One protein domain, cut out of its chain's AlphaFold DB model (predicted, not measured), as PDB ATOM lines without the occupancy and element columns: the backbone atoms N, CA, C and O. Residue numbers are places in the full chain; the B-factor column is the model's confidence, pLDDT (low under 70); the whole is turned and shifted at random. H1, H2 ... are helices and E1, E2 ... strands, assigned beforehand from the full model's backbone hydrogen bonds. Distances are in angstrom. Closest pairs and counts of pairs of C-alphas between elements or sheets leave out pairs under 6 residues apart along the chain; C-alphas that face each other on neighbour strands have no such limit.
ATOM      1  N   LEU A   3       0.104 -46.414 -47.804       95.31
ATOM      2  CA  LEU A   3      -0.059 -45.107 -48.442       95.31
ATOM      3  C   LEU A   3       0.727 -44.073 -47.642       95.31
ATOM      4  O   LEU A   3       0.545 -43.984 -46.430       95.31
ATOM      5  N   HIS A   4       1.569 -43.291 -48.305       97.25
ATOM      6  CA  HIS A   4       2.286 -42.183 -47.694       97.25
ATOM      7  C   HIS A   4       1.586 -40.865 -48.002       97.25
ATOM      8  O   HIS A   4       1.121 -40.651 -49.124       97.25
ATOM      9  N   LEU A   5       1.550 -39.986 -47.004       97.62
ATOM     10  CA  LEU A   5       1.046 -38.630 -47.120       97.62
ATOM     11  C   LEU A   5       2.149 -37.648 -46.738       97.62
ATOM     12  O   LEU A   5       2.755 -37.745 -45.670       97.62
ATOM     13  N   ARG A   6       2.385 -36.695 -47.633       97.62
ATOM     14  CA  ARG A   6       3.259 -35.544 -47.439       97.62
ATOM     15  C   ARG A   6       2.415 -34.282 -47.517       97.62
ATOM     16  O   ARG A   6       1.643 -34.138 -48.460       97.62
ATOM     17  N   ILE A   7       2.604 -33.371 -46.570       98.44
ATOM     18  CA  ILE A   7       2.038 -32.020 -46.638       98.44
ATOM     19  C   ILE A   7       3.151 -31.029 -46.346       98.44
ATOM     20  O   ILE A   7       3.930 -31.232 -45.412       98.44
ATOM     21  N   GLU A   8       3.238 -29.980 -47.152       98.31
ATOM     22  CA  GLU A   8       4.242 -28.935 -46.988       98.31
ATOM     23  C   GLU A   8       3.683 -27.551 -47.299       98.31
ATOM     24  O   GLU A   8       2.757 -27.386 -48.099       98.31
ATOM     25  N   ASP A   9       4.284 -26.547 -46.673       98.50
ATOM     26  CA  ASP A   9       3.979 -25.151 -46.936       98.50
ATOM     27  C   ASP A   9       4.936 -24.536 -47.958       98.50
ATOM     28  O   ASP A   9       5.929 -25.126 -48.391       98.50
ATOM     29  N   ARG A  10       4.629 -23.298 -48.339       98.25
ATOM     30  CA  ARG A  10       5.406 -22.540 -49.318       98.25
ATOM     31  C   ARG A  10       6.858 -22.342 -48.907       98.25
ATOM     32  O   ARG A  10       7.736 -22.356 -49.766       98.25
ATOM     33  N   LYS A  11       7.119 -22.181 -47.606       97.06
ATOM     34  CA  LYS A  11       8.478 -22.011 -47.084       97.06
ATOM     35  C   LYS A  11       9.317 -23.262 -47.333       97.06
ATOM     36  O   LYS A  11      10.450 -23.138 -47.791       97.06
ATOM     37  N   HIS A  12       8.761 -24.447 -47.078       97.56
ATOM     38  CA  HIS A  12       9.428 -25.708 -47.397       97.56
ATOM     39  C   HIS A  12       9.641 -25.868 -48.904       97.56
ATOM     40  O   HIS A  12      10.758 -26.150 -49.336       97.56
ATOM     41  N   ALA A  13       8.603 -25.618 -49.706       95.62
ATOM     42  CA  ALA A  13       8.657 -25.788 -51.158       95.62
ATOM     43  C   ALA A  13       9.731 -24.914 -51.834       95.62
ATOM     44  O   ALA A  13      10.298 -25.304 -52.853       95.62
ATOM     45  N   GLN A  14      10.026 -23.743 -51.259       95.94
ATOM     46  CA  GLN A  14      11.062 -22.818 -51.727       95.94
ATOM     47  C   GLN A  14      12.449 -23.086 -51.121       95.94
ATOM     48  O   GLN A  14      13.414 -22.421 -51.492       95.94
ATOM     49  N   SER A  15      12.567 -24.030 -50.182       94.12
ATOM     50  CA  SER A  15      13.852 -24.381 -49.578       94.12
ATOM     51  C   SER A  15      14.718 -25.185 -50.549       94.12
ATOM     52  O   SER A  15      14.247 -26.103 -51.218       94.12
ATOM     53  N   GLU A  16      16.014 -24.878 -50.591       92.69
ATOM     54  CA  GLU A  16      16.961 -25.546 -51.497       92.69
ATOM     55  C   GLU A  16      17.141 -27.038 -51.179       92.69
ATOM     56  O   GLU A  16      17.392 -27.848 -52.066       92.69
ATOM     57  N   ASN A  17      17.012 -27.415 -49.905       92.19
ATOM     58  CA  ASN A  17      17.315 -28.762 -49.418       92.19
ATOM     59  C   ASN A  17      16.073 -29.627 -49.152       92.19
ATOM     60  O   ASN A  17      16.233 -30.808 -48.839       92.19
ATOM     61  N   GLN A  18      14.863 -29.054 -49.236       90.88
ATOM     62  CA  GLN A  18      13.581 -29.743 -49.056       90.88
ATOM     63  C   GLN A  18      13.577 -30.730 -47.878       90.88
ATOM     64  O   GLN A  18      13.162 -31.889 -48.010       90.88
ATOM     65  N   GLN A  19      14.060 -30.282 -46.710       95.38
ATOM     66  CA  GLN A  19      14.346 -31.177 -45.585       95.38
ATOM     67  C   GLN A  19      13.144 -32.042 -45.214       95.38
ATOM     68  O   GLN A  19      12.020 -31.561 -45.067       95.38
ATOM     69  N   TYR A  20      13.387 -33.334 -45.001       95.50
ATOM     70  CA  TYR A  20      12.344 -34.267 -44.577       95.50
ATOM     71  C   TYR A  20      11.696 -33.848 -43.250       95.50
ATOM     72  O   TYR A  20      10.485 -33.957 -43.091       95.50
ATOM     73  N   THR A  21      12.500 -33.332 -42.319       97.44
ATOM     74  CA  THR A  21      12.076 -32.906 -40.979       97.44
ATOM     75  C   THR A  21      11.342 -31.568 -40.952       97.44
ATOM     76  O   THR A  21      10.954 -31.133 -39.873       97.44
ATOM     77  N   ASP A  22      11.179 -30.903 -42.098       97.69
ATOM     78  CA  ASP A  22      10.521 -29.597 -42.213       97.69
ATOM     79  C   ASP A  22       9.144 -29.683 -42.906       97.69
ATOM     80  O   ASP A  22       8.652 -28.729 -43.500       97.69
ATOM     81  N   ARG A  23       8.510 -30.858 -42.865       97.44
ATOM     82  CA  ARG A  23       7.192 -31.106 -43.459       97.44
ATOM     83  C   ARG A  23       6.458 -32.221 -42.728       97.44
ATOM     84  O   ARG A  23       7.072 -33.024 -42.025       97.44
ATOM     85  N   TYR A  24       5.149 -32.297 -42.927       98.56
ATOM     86  CA  TYR A  24       4.356 -33.400 -42.404       98.56
ATOM     87  C   TYR A  24       4.592 -34.644 -43.255       98.56
ATOM     88  O   TYR A  24       4.538 -34.593 -44.488       98.56
ATOM     89  N   ASN A  25       4.865 -35.759 -42.583       98.06
ATOM     90  CA  ASN A  25       5.040 -37.066 -43.197       98.06
ATOM     91  C   ASN A  25       4.287 -38.093 -42.360       98.06
ATOM     92  O   ASN A  25       4.600 -38.285 -41.186       98.06
ATOM     93  N   SER A  26       3.348 -38.797 -42.974       97.38
ATOM     94  CA  SER A  26       2.678 -39.925 -42.338       97.38
ATOM     95  C   SER A  26       2.492 -41.076 -43.311       97.38
ATOM     96  O   SER A  26       2.722 -40.966 -44.521       97.38
ATOM     97  N   SER A  27       2.139 -42.231 -42.760       97.00
ATOM     98  CA  SER A  27       1.838 -43.406 -43.555       97.00
ATOM     99  C   SER A  27       0.700 -44.196 -42.941       97.00
ATOM    100  O   SER A  27       0.654 -44.358 -41.723       97.00
ATOM    101  N   PHE A  28      -0.164 -44.734 -43.789       96.38
ATOM    102  CA  PHE A  28      -1.353 -45.460 -43.381       96.38
ATOM    103  C   PHE A  28      -1.394 -46.820 -44.056       96.38
ATOM    104  O   PHE A  28      -1.234 -46.932 -45.273       96.38
ATOM    105  N   ASP A  29      -1.668 -47.855 -43.268       94.19
ATOM    106  CA  ASP A  29      -1.961 -49.165 -43.826       94.19
ATOM    107  C   ASP A  29      -3.368 -49.168 -44.423       94.19
ATOM    108  O   ASP A  29      -4.358 -48.890 -43.733       94.19
ATOM    109  N   LEU A  30      -3.438 -49.476 -45.715       92.44
ATOM    110  CA  LEU A  30      -4.673 -49.635 -46.468       92.44
ATOM    111  C   LEU A  30      -4.913 -51.126 -46.744       92.44
ATOM    112  O   LEU A  30      -4.099 -51.755 -47.443       92.44
ATOM    113  N   PRO A  31      -5.995 -51.709 -46.196       88.69
ATOM    114  CA  PRO A  31      -6.434 -53.043 -46.574       88.69
ATOM    115  C   PRO A  31      -7.052 -53.011 -47.987       88.69
ATOM    116  O   PRO A  31      -7.849 -52.119 -48.278       88.69
ATOM    117  N   PRO A  32      -6.724 -53.970 -48.872       89.31
ATOM    118  CA  PRO A  32      -7.359 -54.068 -50.185       89.31
ATOM    119  C   PRO A  32      -8.880 -54.254 -50.086       89.31
ATOM    120  O   PRO A  32      -9.374 -54.931 -49.185       89.31
ATOM    121  N   GLY A  33      -9.615 -53.669 -51.034       90.50
ATOM    122  CA  GLY A  33     -11.059 -53.880 -51.193       90.50
ATOM    123  C   GLY A  33     -11.951 -53.255 -50.113       90.50
ATOM    124  O   GLY A  33     -13.145 -53.539 -50.091       90.50
ATOM    125  N   LYS A  34     -11.411 -52.421 -49.212       92.88
ATOM    126  CA  LYS A  34     -12.190 -51.728 -48.175       92.88
ATOM    127  C   LYS A  34     -11.858 -50.242 -48.134       92.88
ATOM    128  O   LYS A  34     -10.690 -49.862 -48.176       92.88
ATOM    129  N   TRP A  35     -12.888 -49.415 -47.976       94.94
ATOM    130  CA  TRP A  35     -12.717 -47.997 -47.677       94.94
ATOM    131  C   TRP A  35     -12.155 -47.808 -46.269       94.94
ATOM    132  O   TRP A  35     -12.562 -48.484 -45.322       94.94
ATOM    133  N   LYS A  36     -11.225 -46.864 -46.132       95.00
ATOM    134  CA  LYS A  36     -10.678 -46.438 -44.846       95.00
ATOM    135  C   LYS A  36     -10.660 -44.919 -44.796       95.00
ATOM    136  O   LYS A  36      -9.934 -44.285 -45.554       95.00
ATOM    137  N   THR A  37     -11.428 -44.348 -43.873       95.88
ATOM    138  CA  THR A  37     -11.374 -42.914 -43.580       95.88
ATOM    139  C   THR A  37     -10.124 -42.611 -42.764       95.88
ATOM    140  O   THR A  37      -9.891 -43.219 -41.717       95.88
ATOM    141  N   ILE A  38      -9.325 -41.662 -43.241       95.88
ATOM    142  CA  ILE A  38      -8.148 -41.150 -42.543       95.88
ATOM    143  C   ILE A  38      -8.495 -39.747 -42.048       95.88
ATOM    144  O   ILE A  38      -8.843 -38.881 -42.844       95.88
ATOM    145  N   LYS A  39      -8.421 -39.538 -40.732       97.19
ATOM    146  CA  LYS A  39      -8.591 -38.225 -40.104       97.19
ATOM    147  C   LYS A  39      -7.255 -37.792 -39.534       97.19
ATOM    148  O   LYS A  39      -6.625 -38.567 -38.818       97.19
ATOM    149  N   ILE A  40      -6.842 -36.579 -39.872       97.25
ATOM    150  CA  ILE A  40      -5.577 -35.999 -39.434       97.25
ATOM    151  C   ILE A  40      -5.915 -34.662 -38.782       97.25
ATOM    152  O   ILE A  40      -6.449 -33.789 -39.470       97.25
ATOM    153  N   PRO A  41      -5.655 -34.491 -37.476       97.75
ATOM    154  CA  PRO A  41      -5.805 -33.197 -36.829       97.75
ATOM    155  C   PRO A  41      -4.906 -32.154 -37.501       97.75
ATOM    156  O   PRO A  41      -3.718 -32.398 -37.708       97.75
ATOM    157  N   LEU A  42      -5.450 -30.973 -37.815       97.75
ATOM    158  CA  LEU A  42      -4.652 -29.895 -38.416       97.75
ATOM    159  C   LEU A  42      -3.494 -29.464 -37.511       97.75
ATOM    160  O   LEU A  42      -2.427 -29.124 -38.011       97.75
ATOM    161  N   GLU A  43      -3.675 -29.562 -36.194       98.25
ATOM    162  CA  GLU A  43      -2.625 -29.300 -35.213       98.25
ATOM    163  C   GLU A  43      -1.423 -30.248 -35.377       98.25
ATOM    164  O   GLU A  43      -0.281 -29.817 -35.225       98.25
ATOM    165  N   GLU A  44      -1.627 -31.518 -35.750       98.31
ATOM    166  CA  GLU A  44      -0.510 -32.434 -36.024       98.31
ATOM    167  C   GLU A  44       0.294 -31.995 -37.253       98.31
ATOM    168  O   GLU A  44       1.517 -32.117 -37.266       98.31
ATOM    169  N   ILE A  45      -0.379 -31.463 -38.279       98.31
ATOM    170  CA  ILE A  45       0.269 -30.952 -39.493       98.31
ATOM    171  C   ILE A  45       1.042 -29.671 -39.169       98.31
ATOM    172  O   ILE A  45       2.207 -29.534 -39.548       98.31
ATOM    173  N   GLU A  46       0.417 -28.766 -38.413       98.62
ATOM    174  CA  GLU A  46       1.010 -27.505 -37.973       98.62
ATOM    175  C   GLU A  46       2.288 -27.732 -37.153       98.62
ATOM    176  O   GLU A  46       3.279 -27.020 -37.322       98.62
ATOM    177  N   ASN A  47       2.290 -28.749 -36.289       98.62
ATOM    178  CA  ASN A  47       3.406 -29.095 -35.406       98.62
ATOM    179  C   ASN A  47       4.437 -30.055 -36.024       98.62
ATOM    180  O   ASN A  47       5.414 -30.401 -35.361       98.62
ATOM    181  N   ALA A  48       4.237 -30.522 -37.258       98.31
ATOM    182  CA  ALA A  48       5.080 -31.561 -37.844       98.31
ATOM    183  C   ALA A  48       6.538 -31.140 -38.106       98.31
ATOM    184  O   ALA A  48       7.439 -31.955 -37.869       98.31
ATOM    185  N   PRO A  49       6.819 -29.920 -38.614       98.25
ATOM    186  CA  PRO A  49       8.193 -29.475 -38.800       98.25
ATOM    187  C   PRO A  49       8.937 -29.385 -37.459       98.25
ATOM    188  O   PRO A  49       8.454 -28.819 -36.485       98.25
ATOM    189  N   LYS A  50      10.160 -29.918 -37.397       97.69
ATOM    190  CA  LYS A  50      10.890 -30.092 -36.129       97.69
ATOM    191  C   LYS A  50      11.287 -28.777 -35.441       97.69
ATOM    192  O   LYS A  50      11.453 -28.749 -34.226       97.69
ATOM    193  N   THR A  51      11.529 -27.718 -36.209       96.62
ATOM    194  CA  THR A  51      12.142 -26.467 -35.714       96.62
ATOM    195  C   THR A  51      11.229 -25.250 -35.834       96.62
ATOM    196  O   THR A  51      11.636 -24.144 -35.478       96.62
ATOM    197  N   ARG A  52      10.008 -25.422 -36.348       97.56
ATOM    198  CA  ARG A  52       9.039 -24.345 -36.574       97.56
ATOM    199  C   ARG A  52       7.624 -24.901 -36.654       97.56
ATOM    200  O   ARG A  52       7.438 -26.093 -36.844       97.56
ATOM    201  N   LYS A  53       6.633 -24.017 -36.629       98.44
ATOM    202  CA  LYS A  53       5.282 -24.359 -37.075       98.44
ATOM    203  C   LYS A  53       5.184 -24.310 -38.600       98.44
ATOM    204  O   LYS A  53       5.859 -23.501 -39.253       98.44
ATOM    205  N   MET A  54       4.361 -25.182 -39.169       98.25
ATOM    206  CA  MET A  54       3.963 -25.096 -40.570       98.25
ATOM    207  C   MET A  54       3.039 -23.893 -40.764       98.25
ATOM    208  O   MET A  54       2.141 -23.660 -39.958       98.25
ATOM    209  N   ASN A  55       3.252 -23.118 -41.827       98.44
ATOM    210  CA  ASN A  55       2.354 -22.029 -42.176       98.44
ATOM    211  C   ASN A  55       1.103 -22.592 -42.866       98.44
ATOM    212  O   ASN A  55       1.085 -22.800 -44.082       98.44
ATOM    213  N   MET A  56       0.058 -22.814 -42.072       98.06
ATOM    214  CA  MET A  56      -1.206 -23.397 -42.528       98.06
ATOM    215  C   MET A  56      -1.981 -22.494 -43.499       98.06
ATOM    216  O   MET A  56      -2.813 -22.988 -44.253       98.06
ATOM    217  N   GLU A  57      -1.678 -21.194 -43.552       98.06
ATOM    218  CA  GLU A  57      -2.282 -20.253 -44.508       98.06
ATOM    219  C   GLU A  57      -1.656 -20.342 -45.910       98.06
ATOM    220  O   GLU A  57      -2.155 -19.741 -46.861       98.06
ATOM    221  N   GLN A  58      -0.529 -21.048 -46.049       97.88
ATOM    222  CA  GLN A  58       0.258 -21.127 -47.284       97.88
ATOM    223  C   GLN A  58       0.701 -22.569 -47.580       97.88
ATOM    224  O   GLN A  58       1.850 -22.807 -47.971       97.88
ATOM    225  N   ILE A  59      -0.199 -23.542 -47.407       98.12
ATOM    226  CA  ILE A  59       0.038 -24.928 -47.839       98.12
ATOM    227  C   ILE A  59       0.247 -24.960 -49.356       98.12
ATOM    228  O   ILE A  59      -0.557 -24.427 -50.116       98.12
ATOM    229  N   SER A  60       1.351 -25.566 -49.796       97.81
ATOM    230  CA  SER A  60       1.728 -25.631 -51.213       97.81
ATOM    231  C   SER A  60       1.411 -26.971 -51.853       97.81
ATOM    232  O   SER A  60       1.067 -27.008 -53.032       97.81
ATOM    233  N   SER A  61       1.517 -28.074 -51.108       97.12
ATOM    234  CA  SER A  61       1.196 -29.390 -51.655       97.12
ATOM    235  C   SER A  61       0.639 -30.349 -50.605       97.12
ATOM    236  O   SER A  61       1.021 -30.325 -49.432       97.12
ATOM    237  N   ILE A  62      -0.272 -31.210 -51.065       97.06
ATOM    238  CA  ILE A  62      -0.740 -32.414 -50.381       97.06
ATOM    239  C   ILE A  62      -0.475 -33.561 -51.352       97.06
ATOM    240  O   ILE A  62      -1.068 -33.621 -52.428       97.06
ATOM    241  N   MET A  63       0.452 -34.446 -51.003       96.69
ATOM    242  CA  MET A  63       0.937 -35.488 -51.899       96.69
ATOM    243  C   MET A  63       0.687 -36.870 -51.310       96.69
ATOM    244  O   MET A  63       1.205 -37.219 -50.248       96.69
ATOM    245  N   PHE A  64      -0.065 -37.666 -52.063       95.38
ATOM    246  CA  PHE A  64      -0.289 -39.082 -51.821       95.38
ATOM    247  C   PHE A  64       0.644 -39.888 -52.711       95.38
ATOM    248  O   PHE A  64       0.688 -39.671 -53.922       95.38
ATOM    249  N   PHE A  65       1.385 -40.828 -52.135       95.06
ATOM    250  CA  PHE A  65       2.224 -41.714 -52.931       95.06
ATOM    251  C   PHE A  65       2.368 -43.083 -52.287       95.06
ATOM    252  O   PHE A  65       2.267 -43.255 -51.071       95.06
ATOM    253  N   VAL A  66       2.636 -44.074 -53.127       94.38
ATOM    254  CA  VAL A  66       2.947 -45.431 -52.699       94.38
ATOM    255  C   VAL A  66       4.330 -45.763 -53.245       94.38
ATOM    256  O   VAL A  66       4.572 -45.666 -54.444       94.38
TER     257      VAL A  66
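What this domain is: This is residues 3 to 66 of the 83 residues of a protein of Desulfosalsimonas propionicica (UniProt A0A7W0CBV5). A narrow sheet of three antiparallel strands, E1 in the middle with E2 on one side and E3 on the other, runs along the long axis of an elongated domain. The short helix H1 and the loop after it lie at one end of the sheet; at the other end residues 30 to 34 make a loop, from which the chain folds back to the short helix H2. The printed part has 64 residues, with two named helices and three named strands in the order E1, H1, E2, H2, E3; the class is mixed, and under half of the residues are in named elements. The sheet order is E2, E1, E3. The whole is only just compact, close to loose, with a radius of gyration of the C-alphas of 12.7 A and spans of 39 by 22 by 18 A.

How they stand to each other: Start with E1, residues 3 to 9, the inner strand. Its neighbour E2, residues 24 to 29, is antiparallel at 165 degrees; look at N 5 and O 26, within hydrogen-bond range at 2.9 A. Its other neighbour E3, residues 59 to 65, is antiparallel at 167 degrees, with N 6 and O 63 at 2.9 A and N 63 and O 6 at 2.8 A, both within hydrogen-bond range. E2 and E3 are the edge strands. H1, residues 10 to 13, only grazes the sheet; its closest C-alphas to E3 are those of Arg 10 and Ser 60, 5.2 A apart. H2, residues 42 to 46, only grazes the sheet with residues 44 to 46; its closest C-alphas to E2 are those of Ile 45 and Tyr 24, 5.6 A apart. H1 and H2 are apart. E2, H2 and E3 form a split strand-helix-strand unit, two strands running the same way with E1 between them in the sheet, and its crossover is right-handed. In H2 every O i to N i+4 pair is within hydrogen-bond range; H1 is too short for such a pair.

Where its parts are: Find C-alpha 3 at (-0.059, -45.107, -48.442); from there E1 runs 20.4 A to C-alpha 9. H1 follows over 5.0 A, then E2 over 17.0 A from C-alpha 24 at (4.356, -33.400, -42.404). H2 measures 6.2 A, and E3 runs 17.7 A to C-alpha 65 at (2.224, -41.714, -52.931).

The domain as a whole: The two C-alphas farthest apart are those of Glu 16 and Gly 33, at 39.9 A, while those of Leu 3 and Val 66, the first and last printed, are 5.2 A apart. The links E2 to H2 and H2 to E3 are long, with 12 residues each. The printed part has no cut, and no printed residue is under 70 in pLDDT.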